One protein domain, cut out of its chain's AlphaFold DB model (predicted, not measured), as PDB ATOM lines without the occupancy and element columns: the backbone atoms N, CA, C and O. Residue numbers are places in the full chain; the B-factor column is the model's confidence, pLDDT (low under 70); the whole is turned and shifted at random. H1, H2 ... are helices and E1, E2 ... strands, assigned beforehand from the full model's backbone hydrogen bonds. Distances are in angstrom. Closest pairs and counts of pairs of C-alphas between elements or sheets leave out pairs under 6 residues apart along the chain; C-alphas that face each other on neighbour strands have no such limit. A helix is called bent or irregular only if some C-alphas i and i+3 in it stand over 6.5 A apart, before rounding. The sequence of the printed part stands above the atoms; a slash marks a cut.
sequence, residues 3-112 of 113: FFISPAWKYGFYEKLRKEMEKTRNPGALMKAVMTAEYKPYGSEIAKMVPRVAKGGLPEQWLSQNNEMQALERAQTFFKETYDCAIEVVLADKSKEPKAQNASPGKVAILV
ATOM      1  N   PHE A   3      38.361 -17.650   7.359       91.44
ATOM      2  CA  PHE A   3      37.952 -16.303   7.731       91.44
ATOM      3  C   PHE A   3      36.791 -16.399   8.716       91.44
ATOM      4  O   PHE A   3      35.725 -16.926   8.399       91.44
ATOM      5  N   PHE A   4      36.993 -15.857   9.912       93.25
ATOM      6  CA  PHE A   4      35.980 -15.813  10.953       93.25
ATOM      7  C   PHE A   4      35.280 -14.462  10.968       93.25
ATOM      8  O   PHE A   4      35.917 -13.414  11.118       93.25
ATOM      9  N   ILE A   5      33.958 -14.506  10.861       93.31
ATOM     10  CA  ILE A   5      33.083 -13.344  11.015       93.31
ATOM     11  C   ILE A   5      32.838 -13.110  12.500       93.31
ATOM     12  O   ILE A   5      32.676 -14.066  13.257       93.31
ATOM     13  N   SER A   6      32.802 -11.841  12.905       92.38
ATOM     14  CA  SER A   6      32.610 -11.427  14.295       92.38
ATOM     15  C   SER A   6      31.425 -12.127  14.975       92.38
ATOM     16  O   SER A   6      30.384 -12.302  14.338       92.38
ATOM     17  N   PRO A   7      31.531 -12.455  16.280       92.62
ATOM     18  CA  PRO A   7      30.395 -12.911  17.071       92.62
ATOM     19  C   PRO A   7      29.220 -11.931  17.022       92.62
ATOM     20  O   PRO A   7      29.424 -10.709  17.048       92.62
ATOM     21  N   ALA A   8      27.996 -12.457  17.008       91.50
ATOM     22  CA  ALA A   8      26.778 -11.662  16.832       91.50
ATOM     23  C   ALA A   8      26.604 -10.571  17.908       91.50
ATOM     24  O   ALA A   8      26.191  -9.447  17.618       91.50
ATOM     25  N   TRP A   9      26.986 -10.861  19.155       92.19
ATOM     26  CA  TRP A   9      26.850  -9.915  20.266       92.19
ATOM     27  C   TRP A   9      27.724  -8.661  20.099       92.19
ATOM     28  O   TRP A   9      27.382  -7.594  20.620       92.19
ATOM     29  N   LYS A  10      28.832  -8.750  19.347       92.31
ATOM     30  CA  LYS A  10      29.740  -7.612  19.154       92.31
ATOM     31  C   LYS A  10      29.123  -6.508  18.312       92.31
ATOM     32  O   LYS A  10      29.470  -5.357  18.527       92.31
ATOM     33  N   TYR A  11      28.202  -6.808  17.402       91.94
ATOM     34  CA  TYR A  11      27.572  -5.779  16.569       91.94
ATOM     35  C   TYR A  11      26.745  -4.807  17.423       91.94
ATOM     36  O   TYR A  11      26.971  -3.599  17.373       91.94
ATOM     37  N   GLY A  12      25.866  -5.331  18.286       90.75
ATOM     38  CA  GLY A  12      25.105  -4.511  19.239       90.75
ATOM     39  C   GLY A  12      26.008  -3.782  20.237       90.75
ATOM     40  O   GLY A  12      25.809  -2.598  20.524       90.75
ATOM     41  N   PHE A  13      27.069  -4.453  20.698       92.69
ATOM     42  CA  PHE A  13      28.057  -3.841  21.578       92.69
ATOM     43  C   PHE A  13      28.792  -2.666  20.910       92.69
ATOM     44  O   PHE A  13      28.950  -1.620  21.535       92.69
ATOM     45  N   TYR A  14      29.230  -2.812  19.655       92.12
ATOM     46  CA  TYR A  14      29.948  -1.773  18.906       92.12
ATOM     47  C   TYR A  14      29.061  -0.552  18.662       92.12
ATOM     48  O   TYR A  14      29.520   0.573  18.850       92.12
ATOM     49  N   GLU A  15      27.784  -0.758  18.335       91.38
ATOM     50  CA  GLU A  15      26.790   0.317  18.218       91.38
ATOM     51  C   GLU A  15      26.640   1.098  19.528       91.38
ATOM     52  O   GLU A  15      26.674   2.332  19.550       91.38
ATOM     53  N   LYS A  16      26.520   0.385  20.653       91.94
ATOM     54  CA  LYS A  16      26.428   1.015  21.972       91.94
ATOM     55  C   LYS A  16      27.711   1.755  22.338       91.94
ATOM     56  O   LYS A  16      27.652   2.884  22.819       91.94
ATOM     57  N   LEU A  17      28.866   1.138  22.097       92.25
ATOM     58  CA  LEU A  17      30.165   1.734  22.380       92.25
ATOM     59  C   LEU A  17      30.391   2.993  21.535       92.25
ATOM     60  O   LEU A  17      30.877   3.980  22.077       92.25
ATOM     61  N   ARG A  18      29.986   2.999  20.256       91.81
ATOM     62  CA  ARG A  18      30.057   4.177  19.378       91.81
ATOM     63  C   ARG A  18      29.337   5.372  19.997       91.81
ATOM     64  O   ARG A  18      29.955   6.418  20.160       91.81
ATOM     65  N   LYS A  19      28.088   5.178  20.432       92.38
ATOM     66  CA  LYS A  19      27.267   6.223  21.071       92.38
ATOM     67  C   LYS A  19      27.879   6.757  22.365       92.38
ATOM     68  O   LYS A  19      27.780   7.942  22.664       92.38
ATOM     69  N   GLU A  20      28.518   5.894  23.151       92.31
ATOM     70  CA  GLU A  20      29.198   6.323  24.376       92.31
ATOM     71  C   GLU A  20      30.532   7.027  24.087       92.31
ATOM     72  O   GLU A  20      30.896   7.972  24.788       92.31
ATOM     73  N   MET A  21      31.231   6.638  23.016       90.19
ATOM     74  CA  MET A  21      32.472   7.281  22.576       90.19
ATOM     75  C   MET A  21      32.272   8.702  22.046       90.19
ATOM     76  O   MET A  21      33.202   9.504  22.129       90.19
ATOM     77  N   GLU A  22      31.075   9.033  21.556       90.06
ATOM     78  CA  GLU A  22      30.695  10.412  21.218       90.06
ATOM     79  C   GLU A  22      30.640  11.315  22.461       90.06
ATOM     80  O   GLU A  22      30.888  12.516  22.366       90.06
ATOM     81  N   LYS A  23      30.366  10.742  23.641       91.75
ATOM     82  CA  LYS A  23      30.282  11.474  24.915       91.75
ATOM     83  C   LYS A  23      31.621  11.524  25.642       91.75
ATOM     84  O   LYS A  23      31.964  12.532  26.253       91.75
ATOM     85  N   THR A  24      32.366  10.418  25.643       90.25
ATOM     86  CA  THR A  24      33.633  10.311  26.373       90.25
ATOM     87  C   THR A  24      34.583   9.313  25.731       90.25
ATOM     88  O   THR A  24      34.197   8.223  25.332       90.25
ATOM     89  N   ARG A  25      35.874   9.646  25.700       88.69
ATOM     90  CA  ARG A  25      36.941   8.708  25.311       88.69
ATOM     91  C   ARG A  25      37.673   8.092  26.500       88.69
ATOM     92  O   ARG A  25      38.649   7.372  26.311       88.69
ATOM     93  N   ASN A  26      37.225   8.357  27.729       91.81
ATOM     94  CA  ASN A  26      37.850   7.784  28.914       91.81
ATOM     95  C   ASN A  26      37.506   6.280  29.028       91.81
ATOM     96  O   ASN A  26      36.330   5.952  29.200       91.81
ATOM     97  N   PRO A  27      38.493   5.360  29.003       90.12
ATOM     98  CA  PRO A  27      38.225   3.921  29.035       90.12
ATOM     99  C   PRO A  27      37.458   3.458  30.278       90.12
ATOM    100  O   PRO A  27      36.633   2.556  30.184       90.12
ATOM    101  N   GLY A  28      37.697   4.080  31.437       90.50
ATOM    102  CA  GLY A  28      37.006   3.745  32.682       90.50
ATOM    103  C   GLY A  28      35.533   4.152  32.668       90.50
ATOM    104  O   GLY A  28      34.681   3.395  33.135       90.50
ATOM    105  N   ALA A  29      35.219   5.317  32.094       91.38
ATOM    106  CA  ALA A  29      33.839   5.767  31.916       91.38
ATOM    107  C   ALA A  29      33.094   4.902  30.888       91.38
ATOM    108  O   ALA A  29      31.992   4.431  31.172       91.38
ATOM    109  N   LEU A  30      33.732   4.613  29.748       92.69
ATOM    110  CA  LEU A  30      33.185   3.731  28.713       92.69
ATOM    111  C   LEU A  30      32.875   2.345  29.270       92.69
ATOM    112  O   LEU A  30      31.775   1.839  29.075       92.69
ATOM    113  N   MET A  31      33.808   1.765  30.026       91.75
ATOM    114  CA  MET A  31      33.637   0.450  30.638       91.75
ATOM    115  C   MET A  31      32.400   0.389  31.539       91.75
ATOM    116  O   MET A  31      31.624  -0.558  31.453       91.75
ATOM    117  N   LYS A  32      32.172   1.417  32.367       90.88
ATOM    118  CA  LYS A  32      30.977   1.496  33.223       90.88
ATOM    119  C   LYS A  32      29.686   1.615  32.411       90.88
ATOM    120  O   LYS A  32      28.690   1.005  32.784       90.88
ATOM    121  N   ALA A  33      29.700   2.367  31.311       90.94
ATOM    122  CA  ALA A  33      28.518   2.597  30.481       90.94
ATOM    123  C   ALA A  33      28.117   1.370  29.640       90.94
ATOM    124  O   ALA A  33      26.929   1.083  29.454       90.94
ATOM    125  N   VAL A  34      29.101   0.618  29.136       90.62
ATOM    126  CA  VAL A  34      28.841  -0.537  28.265       90.62
ATOM    127  C   VAL A  34      28.624  -1.843  29.027       90.62
ATOM    128  O   VAL A  34      27.995  -2.743  28.481       90.62
ATOM    129  N   MET A  35      29.062  -1.961  30.286       90.31
ATOM    130  CA  MET A  35      28.944  -3.192  31.087       90.31
ATOM    131  C   MET A  35      27.526  -3.413  31.658       90.31
ATOM    132  O   MET A  35      27.298  -3.376  32.868       90.31
ATOM    133  N   THR A  36      26.549  -3.653  30.782       91.06
ATOM    134  CA  THR A  36      25.163  -4.015  31.147       91.06
ATOM    135  C   THR A  36      24.971  -5.519  31.327       91.06
ATOM    136  O   THR A  36      25.828  -6.303  30.936       91.06
ATOM    137  N   ALA A  37      23.833  -5.937  31.900       87.56
ATOM    138  CA  ALA A  37      23.512  -7.349  32.154       87.56
ATOM    139  C   ALA A  37      23.708  -8.258  30.926       87.56
ATOM    140  O   ALA A  37      24.285  -9.330  31.068       87.56
ATOM    141  N   GLU A  38      23.331  -7.783  29.735       90.81
ATOM    142  CA  GLU A  38      23.538  -8.468  28.447       90.81
ATOM    143  C   GLU A  38      25.016  -8.772  28.142       90.81
ATOM    144  O   GLU A  38      25.337  -9.822  27.597       90.81
ATOM    145  N   TYR A  39      25.929  -7.875  28.526       92.12
ATOM    146  CA  TYR A  39      27.351  -7.957  28.182       92.12
ATOM    147  C   TYR A  39      28.236  -8.498  29.307       92.12
ATOM    148  O   TYR A  39      29.415  -8.771  29.083       92.12
ATOM    149  N   LYS A  40      27.678  -8.705  30.507       89.75
ATOM    150  CA  LYS A  40      28.390  -9.317  31.640       89.75
ATOM    151  C   LYS A  40      29.059 -10.657  31.291       89.75
ATOM    152  O   LYS A  40      30.206 -10.823  31.709       89.75
ATOM    153  N   PRO A  41      28.435 -11.575  30.521       92.06
ATOM    154  CA  PRO A  41      29.082 -12.831  30.129       92.06
ATOM    155  C   PRO A  41      30.386 -12.628  29.344       92.06
ATOM    156  O   PRO A  41      31.298 -13.443  29.438       92.06
ATOM    157  N   TYR A  42      30.506 -11.509  28.625       91.81
ATOM    158  CA  TYR A  42      31.658 -11.167  27.785       91.81
ATOM    159  C   TYR A  42      32.617 -10.173  28.460       91.81
ATOM    160  O   TYR A  42      33.505  -9.613  27.813       91.81
ATOM    161  N   GLY A  43      32.460  -9.930  29.765       89.75
ATOM    162  CA  GLY A  43      33.150  -8.851  30.477       89.75
ATOM    163  C   GLY A  43      34.680  -8.917  30.404       89.75
ATOM    164  O   GLY A  43      35.332  -7.878  30.288       89.75
ATOM    165  N   SER A  44      35.263 -10.122  30.408       90.06
ATOM    166  CA  SER A  44      36.716 -10.324  30.294       90.06
ATOM    167  C   SER A  44      37.265  -9.925  28.918       90.06
ATOM    168  O   SER A  44      38.372  -9.391  28.820       90.06
ATOM    169  N   GLU A  45      36.487 -10.141  27.857       90.31
ATOM    170  CA  GLU A  45      36.837  -9.748  26.495       90.31
ATOM    171  C   GLU A  45      36.638  -8.245  26.290       90.31
ATOM    172  O   GLU A  45      37.528  -7.552  25.790       90.31
ATOM    173  N   ILE A  46      35.521  -7.712  26.788       92.44
ATOM    174  CA  ILE A  46      35.219  -6.279  26.769       92.44
ATOM    175  C   ILE A  46      36.314  -5.481  27.486       92.44
ATOM    176  O   ILE A  46      36.753  -4.453  26.970       92.44
ATOM    177  N   ALA A  47      36.834  -5.981  28.611       91.50
ATOM    178  CA  ALA A  47      37.927  -5.340  29.345       91.50
ATOM    179  C   ALA A  47      39.210  -5.180  28.525       91.50
ATOM    180  O   ALA A  47      39.935  -4.201  28.696       91.50
ATOM    181  N   LYS A  48      39.485  -6.116  27.614       90.38
ATOM    182  CA  LYS A  48      40.635  -6.047  26.703       90.38
ATOM    183  C   LYS A  48      40.342  -5.166  25.489       90.38
ATOM    184  O   LYS A  48      41.250  -4.534  24.950       90.38
ATOM    185  N   MET A  49      39.086  -5.132  25.055       90.25
ATOM    186  CA  MET A  49      38.647  -4.449  23.843       90.25
ATOM    187  C   MET A  49      38.448  -2.942  24.043       90.25
ATOM    188  O   MET A  49      38.985  -2.158  23.263       90.25
ATOM    189  N   VAL A  50      37.743  -2.518  25.097       92.25
ATOM    190  CA  VAL A  50      37.383  -1.105  25.330       92.25
ATOM    191  C   VAL A  50      38.602  -0.174  25.342       92.25
ATOM    192  O   VAL A  50      38.567   0.824  24.625       92.25
ATOM    193  N   PRO A  51      39.713  -0.468  26.051       90.69
ATOM    194  CA  PRO A  51      40.884   0.412  26.036       90.69
ATOM    195  C   PRO A  51      41.534   0.525  24.652       90.69
ATOM    196  O   PRO A  51      41.995   1.600  24.266       90.69
ATOM    197  N   ARG A  52      41.557  -0.576  23.885       89.25
ATOM    198  CA  ARG A  52      42.112  -0.599  22.523       89.25
ATOM    199  C   ARG A  52      41.272   0.248  21.580       89.25
ATOM    200  O   ARG A  52      41.824   1.051  20.839       89.25
ATOM    201  N   VAL A  53      39.953   0.101  21.654       89.38
ATOM    202  CA  VAL A  53      39.006   0.853  20.827       89.38
ATOM    203  C   VAL A  53      38.973   2.331  21.222       89.38
ATOM    204  O   VAL A  53      38.970   3.194  20.352       89.38
ATOM    205  N   ALA A  54      39.044   2.658  22.513       89.00
ATOM    206  CA  ALA A  54      39.100   4.045  22.974       89.00
ATOM    207  C   ALA A  54      40.308   4.807  22.393       89.00
ATOM    208  O   ALA A  54      40.185   5.986  22.055       89.00
ATOM    209  N   LYS A  55      41.453   4.122  22.236       87.69
ATOM    210  CA  LYS A  55      42.682   4.678  21.651       87.69
ATOM    211  C   LYS A  55      42.709   4.623  20.119       87.69
ATOM    212  O   LYS A  55      43.163   5.574  19.496       87.69
ATOM    213  N   GLY A  56      42.285   3.506  19.528       84.50
ATOM    214  CA  GLY A  56      42.405   3.229  18.091       84.50
ATOM    215  C   GLY A  56      41.190   3.626  17.252       84.50
ATOM    216  O   GLY A  56      41.298   3.702  16.034       84.50
ATOM    217  N   GLY A  57      40.054   3.899  17.890       86.12
ATOM    218  CA  GLY A  57      38.787   4.156  17.219       86.12
ATOM    219  C   GLY A  57      38.026   2.884  16.840       86.12
ATOM    220  O   GLY A  57      38.475   1.755  17.050       86.12
ATOM    221  N   LEU A  58      36.834   3.111  16.300       87.62
ATOM    222  CA  LEU A  58      35.974   2.104  15.688       87.62
ATOM    223  C   LEU A  58      36.060   2.240  14.159       87.62
ATOM    224  O   LEU A  58      36.378   3.332  13.680       87.62
ATOM    225  N   PRO A  59      35.752   1.180  13.391       84.50
ATOM    226  CA  PRO A  59      35.532   1.314  11.955       84.50
ATOM    227  C   PRO A  59      34.456   2.374  11.690       84.50
ATOM    228  O   PRO A  59      33.487   2.476  12.442       84.50
ATOM    229  N   GLU A  60      34.609   3.169  10.634       82.38
ATOM    230  CA  GLU A  60      33.651   4.238  10.322       82.38
ATOM    231  C   GLU A  60      32.257   3.673  10.006       82.38
ATOM    232  O   GLU A  60      31.221   4.232  10.393       82.38
ATOM    233  N   GLN A  61      32.256   2.519   9.341       83.94
ATOM    234  CA  GLN A  61      31.084   1.774   8.921       83.94
ATOM    235  C   GLN A  61      31.369   0.279   9.081       83.94
ATOM    236  O   GLN A  61      32.490  -0.181   8.858       83.94
ATOM    237  N   TRP A  62      30.346  -0.480   9.454       89.94
ATOM    238  CA  TRP A  62      30.355  -1.938   9.410       89.94
ATOM    239  C   TRP A  62      28.993  -2.422   8.925       89.94
ATOM    240  O   TRP A  62      27.976  -1.745   9.091       89.94
ATOM    241  N   LEU A  63      28.982  -3.588   8.291       88.31
ATOM    242  CA  LEU A  63      27.755  -4.222   7.829       88.31
ATOM    243  C   LEU A  63      27.158  -5.095   8.943       88.31
ATOM    244  O   LEU A  63      27.777  -5.334   9.980       88.31
ATOM    245  N   SER A  64      25.937  -5.583   8.731       89.88
ATOM    246  CA  SER A  64      25.387  -6.646   9.572       89.88
ATOM    247  C   SER A  64      26.156  -7.953   9.357       89.88
ATOM    248  O   SER A  64      26.687  -8.186   8.270       89.88
ATOM    249  N   GLN A  65      26.155  -8.839  10.358       89.19
ATOM    250  CA  GLN A  65      26.831 -10.143  10.287       89.19
ATOM    251  C   GLN A  65      26.475 -10.927   9.011       89.19
ATOM    252  O   GLN A  65      27.347 -11.488   8.354       89.19
ATOM    253  N   ASN A  66      25.195 -10.912   8.623       89.31
ATOM    254  CA  ASN A  66      24.712 -11.583   7.415       89.31
ATOM    255  C   ASN A  66      25.252 -10.944   6.125       89.31
ATOM    256  O   ASN A  66      25.653 -11.644   5.200       89.31
ATOM    257  N   ASN A  67      25.291  -9.612   6.061       90.06
ATOM    258  CA  ASN A  67      25.801  -8.911   4.886       90.06
ATOM    259  C   ASN A  67      27.321  -9.085   4.750       90.06
ATOM    260  O   ASN A  67      27.807  -9.237   3.632       90.06
ATOM    261  N   GLU A  68      28.067  -9.110   5.862       90.06
ATOM    262  CA  GLU A  68      29.499  -9.447   5.846       90.06
ATOM    263  C   GLU A  68      29.726 -10.872   5.340       90.06
ATOM    264  O   GLU A  68      30.606 -11.090   4.509       90.06
ATOM    265  N   MET A  69      28.898 -11.825   5.778       90.06
ATOM    266  CA  MET A  69      28.966 -13.208   5.307       90.06
ATOM    267  C   MET A  69      28.771 -13.300   3.800       90.06
ATOM    268  O   MET A  69      29.651 -13.803   3.108       90.06
ATOM    269  N   GLN A  70      27.689 -12.726   3.277       91.69
ATOM    270  CA  GLN A  70      27.421 -12.750   1.838       91.69
ATOM    271  C   GLN A  70      28.503 -12.032   1.024       91.69
ATOM    272  O   GLN A  70      28.843 -12.467  -0.076       91.69
ATOM    273  N   ALA A  71      29.049 -10.926   1.540       90.69
ATOM    274  CA  ALA A  71      30.131 -10.207   0.878       90.69
ATOM    275  C   ALA A  71      31.397 -11.074   0.769       90.69
ATOM    276  O   ALA A  71      32.009 -11.131  -0.298       90.69
ATOM    277  N   LEU A  72      31.759 -11.786   1.839       90.31
ATOM    278  CA  LEU A  72      32.919 -12.679   1.858       90.31
ATOM    279  C   LEU A  72      32.695 -13.940   1.022       90.31
ATOM    280  O   LEU A  72      33.614 -14.361   0.328       90.31
ATOM    281  N   GLU A  73      31.487 -14.507   1.037       90.50
ATOM    282  CA  GLU A  73      31.105 -15.643   0.190       90.50
ATOM    283  C   GLU A  73      31.245 -15.306  -1.298       90.50
ATOM    284  O   GLU A  73      31.833 -16.073  -2.058       90.50
ATOM    285  N   ARG A  74      30.800 -14.116  -1.716       90.25
ATOM    286  CA  ARG A  74      30.997 -13.635  -3.095       90.25
ATOM    287  C   ARG A  74      32.469 -13.406  -3.432       90.25
ATOM    288  O   ARG A  74      32.870 -13.599  -4.575       90.25
ATOM    289  N   ALA A  75      33.273 -13.004  -2.450       89.50
ATOM    290  CA  ALA A  75      34.701 -12.779  -2.632       89.50
ATOM    291  C   ALA A  75      35.525 -14.081  -2.679       89.50
ATOM    292  O   ALA A  75      36.686 -14.030  -3.078       89.50
ATOM    293  N   GLN A  76      34.965 -15.246  -2.322       89.50
ATOM    294  CA  GLN A  76      35.710 -16.515  -2.326       89.50
ATOM    295  C   GLN A  76      36.306 -16.832  -3.696       89.50
ATOM    296  O   GLN A  76      37.468 -17.226  -3.778       89.50
ATOM    297  N   THR A  77      35.543 -16.603  -4.770       88.88
ATOM    298  CA  THR A  77      36.019 -16.800  -6.144       88.88
ATOM    299  C   THR A  77      37.220 -15.904  -6.437       88.88
ATOM    300  O   THR A  77      38.243 -16.398  -6.898       88.88
ATOM    301  N   PHE A  78      37.153 -14.625  -6.052       90.88
ATOM    302  CA  PHE A  78      38.261 -13.682  -6.216       90.88
ATOM    303  C   PHE A  78      39.533 -14.145  -5.490       90.88
ATOM    304  O   PHE A  78      40.621 -14.096  -6.067       90.88
ATOM    305  N   PHE A  79      39.419 -14.626  -4.247       89.62
ATOM    306  CA  PHE A  79      40.575 -15.131  -3.498       89.62
ATOM    307  C   PHE A  79      41.152 -16.408  -4.108       89.62
ATOM    308  O   PHE A  79      42.375 -16.542  -4.191       89.62
ATOM    309  N   LYS A  80      40.289 -17.310  -4.583       89.38
ATOM    310  CA  LYS A  80      40.710 -18.532  -5.264       89.38
ATOM    311  C   LYS A  80      41.437 -18.226  -6.571       89.38
ATOM    312  O   LYS A  80      42.489 -18.791  -6.807       89.38
ATOM    313  N   GLU A  81      40.924 -17.320  -7.396       92.00
ATOM    314  CA  GLU A  81      41.549 -16.981  -8.682       92.00
ATOM    315  C   GLU A  81      42.841 -16.172  -8.519       92.00
ATOM    316  O   GLU A  81      43.796 -16.373  -9.263       92.00
ATOM    317  N   THR A  82      42.893 -15.266  -7.539       91.06
ATOM    318  CA  THR A  82      44.045 -14.368  -7.358       91.06
ATOM    319  C   THR A  82      45.199 -15.035  -6.610       91.06
ATOM    320  O   THR A  82      46.361 -14.774  -6.915       91.06
ATOM    321  N   TYR A  83      44.893 -15.867  -5.611       86.94
ATOM    322  CA  TYR A  83      45.888 -16.418  -4.683       86.94
ATOM    323  C   TYR A  83      45.965 -17.948  -4.703       86.94
ATOM    324  O   TYR A  83      46.648 -18.515  -3.854       86.94
ATOM    325  N   ASP A  84      45.238 -18.610  -5.613       88.19
ATOM    326  CA  ASP A  84      45.080 -20.075  -5.668       88.19
ATOM    327  C   ASP A  84      44.713 -20.682  -4.302       88.19
ATOM    328  O   ASP A  84      45.125 -21.777  -3.920       88.19
ATOM    329  N   CYS A  85      43.950 -19.921  -3.511       85.75
ATOM    330  CA  CYS A  85      43.666 -20.253  -2.127       85.75
ATOM    331  C   CYS A  85      42.168 -20.433  -1.894       85.75
ATOM    332  O   CYS A  85      41.370 -19.514  -2.092       85.75
ATOM    333  N   ALA A  86      41.788 -21.615  -1.411       86.19
ATOM    334  CA  ALA A  86      40.441 -21.861  -0.926       86.19
ATOM    335  C   ALA A  86      40.267 -21.238   0.468       86.19
ATOM    336  O   ALA A  86      40.930 -21.629   1.440       86.19
ATOM    337  N   ILE A  87      39.364 -20.260   0.547       89.75
ATOM    338  CA  ILE A  87      38.962 -19.640   1.804       89.75
ATOM    339  C   ILE A  87      37.641 -20.239   2.291       89.75
ATOM    340  O   ILE A  87      36.695 -20.398   1.523       89.75
ATOM    341  N   GLU A  88      37.571 -20.549   3.578       89.44
ATOM    342  CA  GLU A  88      36.337 -20.945   4.250       89.44
ATOM    343  C   GLU A  88      35.826 -19.777   5.093       89.44
ATOM    344  O   GLU A  88      36.585 -19.175   5.852       89.44
ATOM    345  N   VAL A  89      34.542 -19.440   4.965       89.69
ATOM    346  CA  VAL A  89      33.917 -18.355   5.728       89.69
ATOM    347  C   VAL A  89      33.081 -18.964   6.850       89.69
ATOM    348  O   VAL A  89      32.101 -19.660   6.595       89.69
ATOM    349  N   VAL A  90      33.464 -18.699   8.101       90.69
ATOM    350  CA  VAL A  90      32.872 -19.326   9.291       90.69
ATOM    351  C   VAL A  90      32.390 -18.260  10.274       90.69
ATOM    352  O   VAL A  90      33.058 -17.257  10.521       90.69
ATOM    353  N   LEU A  91      31.227 -18.474  10.893       90.69
ATOM    354  CA  LEU A  91      30.761 -17.629  11.997       90.69
ATOM    355  C   LEU A  91      31.586 -17.916  13.256       90.69
ATOM    356  O   LEU A  91      31.669 -19.072  13.680       90.69
ATOM    357  N   ALA A  92      32.137 -16.885  13.904       90.25
ATOM    358  CA  ALA A  92      32.906 -17.078  15.134       90.25
ATOM    359  C   ALA A  92      32.083 -17.725  16.259       90.25
ATOM    360  O   ALA A  92      32.639 -18.480  17.049       90.25
ATOM    361  N   ASP A  93      30.762 -17.507  16.284       86.88
ATOM    362  CA  ASP A  93      29.843 -18.144  17.238       86.88
ATOM    363  C   ASP A  93      29.799 -19.682  17.105       86.88
ATOM    364  O   ASP A  93      29.456 -20.380  18.057       86.88
ATOM    365  N   LYS A  94      30.137 -20.223  15.925       87.00
ATOM    366  CA  LYS A  94      30.125 -21.669  15.633       87.00
ATOM    367  C   LYS A  94      31.518 -22.301  15.653       87.00
ATOM    368  O   LYS A  94      31.629 -23.522  15.554       87.00
ATOM    369  N   SER A  95      32.570 -21.494  15.767       86.06
ATOM    370  CA  SER A  95      33.951 -21.968  15.740       86.06
ATOM    371  C   SER A  95      34.470 -22.253  17.148       86.06
ATOM    372  O   SER A  95      34.204 -21.506  18.088       86.06
ATOM    373  N   LYS A  96      35.249 -23.330  17.292       82.56
ATOM    374  CA  LYS A  96      35.996 -23.637  18.524       82.56
ATOM    375  C   LYS A  96      37.385 -22.994  18.537       82.56
ATOM    376  O   LYS A  96      38.070 -23.047  19.555       82.56
ATOM    377  N   GLU A  97      37.785 -22.373  17.428       86.81
ATOM    378  CA  GLU A  97      39.114 -21.802  17.285       86.81
ATOM    379  C   GLU A  97      39.274 -20.537  18.136       86.81
ATOM    380  O   GLU A  97      38.475 -19.601  18.020       86.81
ATOM    381  N   PRO A  98      40.349 -20.420  18.939       83.19
ATOM    382  CA  PRO A  98      40.561 -19.253  19.792       83.19
ATOM    383  C   PRO A  98      40.758 -17.968  18.976       83.19
ATOM    384  O   PRO A  98      40.421 -16.877  19.436       83.19
ATOM    385  N   LYS A  99      41.265 -18.076  17.738       83.88
ATOM    386  CA  LYS A  99      41.415 -16.929  16.832       83.88
ATOM    387  C   LYS A  99      40.075 -16.361  16.365       83.88
ATOM    388  O   LYS A  99      40.029 -15.170  16.067       83.88
ATOM    389  N   ALA A 100      39.000 -17.150  16.351       85.69
ATOM    390  CA  ALA A 100      37.685 -16.687  15.915       85.69
ATOM    391  C   ALA A 100      37.138 -15.567  16.817       85.69
ATOM    392  O   ALA A 100      36.540 -14.610  16.329       85.69
ATOM    393  N   GLN A 101      37.440 -15.615  18.118       85.00
ATOM    394  CA  GLN A 101      37.025 -14.587  19.081       85.00
ATOM    395  C   GLN A 101      37.723 -13.235  18.865       85.00
ATOM    396  O   GLN A 101      37.253 -12.213  19.355       85.00
ATOM    397  N   ASN A 102      38.806 -13.178  18.085       87.56
ATOM    398  CA  ASN A 102      39.461 -11.911  17.746       87.56
ATOM    399  C   ASN A 102      38.783 -11.164  16.589       87.56
ATOM    400  O   ASN A 102      39.194 -10.043  16.285       87.56
ATOM    401  N   ALA A 103      37.776 -11.757  15.943       89.81
ATOM    402  CA  ALA A 103      37.007 -11.078  14.912       89.81
ATOM    403  C   ALA A 103      36.180  -9.931  15.519       89.81
ATOM    404  O   ALA A 103      35.678 -10.026  16.647       89.81
ATOM    405  N   SER A 104      36.046  -8.848  14.758       90.44
ATOM    406  CA  SER A 104      35.307  -7.636  15.119       90.44
ATOM    407  C   SER A 104      34.410  -7.211  13.953       90.44
ATOM    408  O   SER A 104      34.735  -7.522  12.808       90.44
ATOM    409  N   PRO A 105      33.297  -6.495  14.189       90.25
ATOM    410  CA  PRO A 105      32.490  -5.949  13.097       90.25
ATOM    411  C   PRO A 105      33.358  -5.109  12.150       90.25
ATOM    412  O   PRO A 105      34.155  -4.292  12.618       90.25
ATOM    413  N   GLY A 106      33.262  -5.339  10.838       86.81
ATOM    414  CA  GLY A 106      34.109  -4.692   9.829       86.81
ATOM    415  C   GLY A 106      35.536  -5.248   9.730       86.81
ATOM    416  O   GLY A 106      36.334  -4.743   8.941       86.81
ATOM    417  N   LYS A 107      35.899  -6.265  10.528       88.25
ATOM    418  CA  LYS A 107      37.236  -6.875  10.529       88.25
ATOM    419  C   LYS A 107      37.200  -8.366  10.880       88.25
ATOM    420  O   LYS A 107      37.140  -8.750  12.050       88.25
ATOM    421  N   VAL A 108      37.350  -9.209   9.862       90.69
ATOM    422  CA  VAL A 108      37.460 -10.666  10.032       90.69
ATOM    423  C   VAL A 108      38.738 -11.069  10.768       90.69
ATOM    424  O   VAL A 108      39.773 -10.404  10.664       90.69
ATOM    425  N   ALA A 109      38.684 -12.192  11.483       91.44
ATOM    426  CA  ALA A 109      39.891 -12.873  11.944       91.44
ATOM    427  C   ALA A 109      40.308 -13.935  10.923       91.44
ATOM    428  O   ALA A 109      39.463 -14.648  10.393       91.44
ATOM    429  N   ILE A 110      41.610 -14.046  10.659       90.75
ATOM    430  CA  ILE A 110      42.150 -14.962   9.650       90.75
ATOM    431  C   ILE A 110      42.977 -16.047  10.342       90.75
ATOM    432  O   ILE A 110      43.843 -15.754  11.174       90.75
ATOM    433  N   LEU A 111      42.722 -17.297   9.972       89.06
ATOM    434  CA  LEU A 111      43.555 -18.448  10.294       89.06
ATOM    435  C   LEU A 111      44.164 -18.994   8.999       89.06
ATOM    436  O   LEU A 111      43.455 -19.423   8.090       89.06
ATOM    437  N   VAL A 112      45.492 -18.939   8.936       86.00
ATOM    438  CA  VAL A 112      46.302 -19.592   7.908       86.00
ATOM    439  C   VAL A 112      46.903 -20.836   8.553       86.00
ATOM    440  O   VAL A 112      47.457 -20.724   9.651       86.00
TER     441      VAL A 112
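AT A GLANCE: This is residues 3 to 112 of the 113 residues of an uncharacterized protein of Candidatus Woesearchaeota archaeon (UniProt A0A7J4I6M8). An elongated domain of two lobes: at one end the helices H1, H2 and H3 form a loose group, and at the other a small sheet of E2, E1 and E3 has the long H4 over one face and the short H5 over the other. The 110 printed residues, mostly helix by class, run E1 H1 H2 H3 H4 E2 H5 E3; the sheet, order E2 E1 E3, is mixed. The whole is only just compact, close to loose, with a radius of gyration of the C-alphas of 15.3 A and spans of 47 by 28 by 21 A.

IN THESE COORDINATES: E1, residues 3 to 5, begins at C-alpha 3 (37.952, -16.303, 7.731). H1 is residues 8 to 21, 20.6 A; H2 27 to 34; H3 40 to 56, 23.2 A; H4 65 to 83, 25.0 A. E2 is residues 88 to 91, H5 98 to 102, and E3 109 to 111, ending at C-alpha 111 (43.555, -18.448, 10.294). H3 is irregular, C-alphas 41 and 44 being 8.0 A apart; H4 only just, 74 and 77 being 6.7 A apart.

HOW THE PARTS SIT: E1 and E2 are parallel, with N 3 and O 88 at 2.8 A; E1 and E3 are antiparallel, with N 4 and O 109 at 2.8 A. E1, H1 to H4 and E2 make a strand-helix-strand unit, two parallel neighbour strands with helices between. H4 is on the sheet at a height of 8.4 A, along E2 at 10 degrees on the local plane; their closest C-alphas, Glu 73 and Val 89, are 6.8 A apart. H5 is on the opposite face, at a height of 7.2 A; its closest C-alpha to E1 is Ala 100, 5.3 A from Phe 4. H2 touches H1 at a steep tilt of 57 degrees, closest C-alphas Glu 20 and Leu 30, 6.4 A, and H3 at a steep tilt of 45 degrees, closest Pro 27 and Pro 51, 5.3 A. H1 and H3 are close but not clearly touching, and H3 and H4 are apart. Every O i to N i+4 pair is within hydrogen-bond range in H2, but 9 of 10 in H1, 8 of 13 in H3, 13 of 15 in H4 and 0 of 1 in H5, where 2 of 2 O i to N i+3 pairs are.

THE WHOLE: The C-alphas farthest apart, Ala 29 and Glu 81, are 47.2 A apart. The printed part has no cut, no link is long, and no printed residue is under 70 in pLDDT.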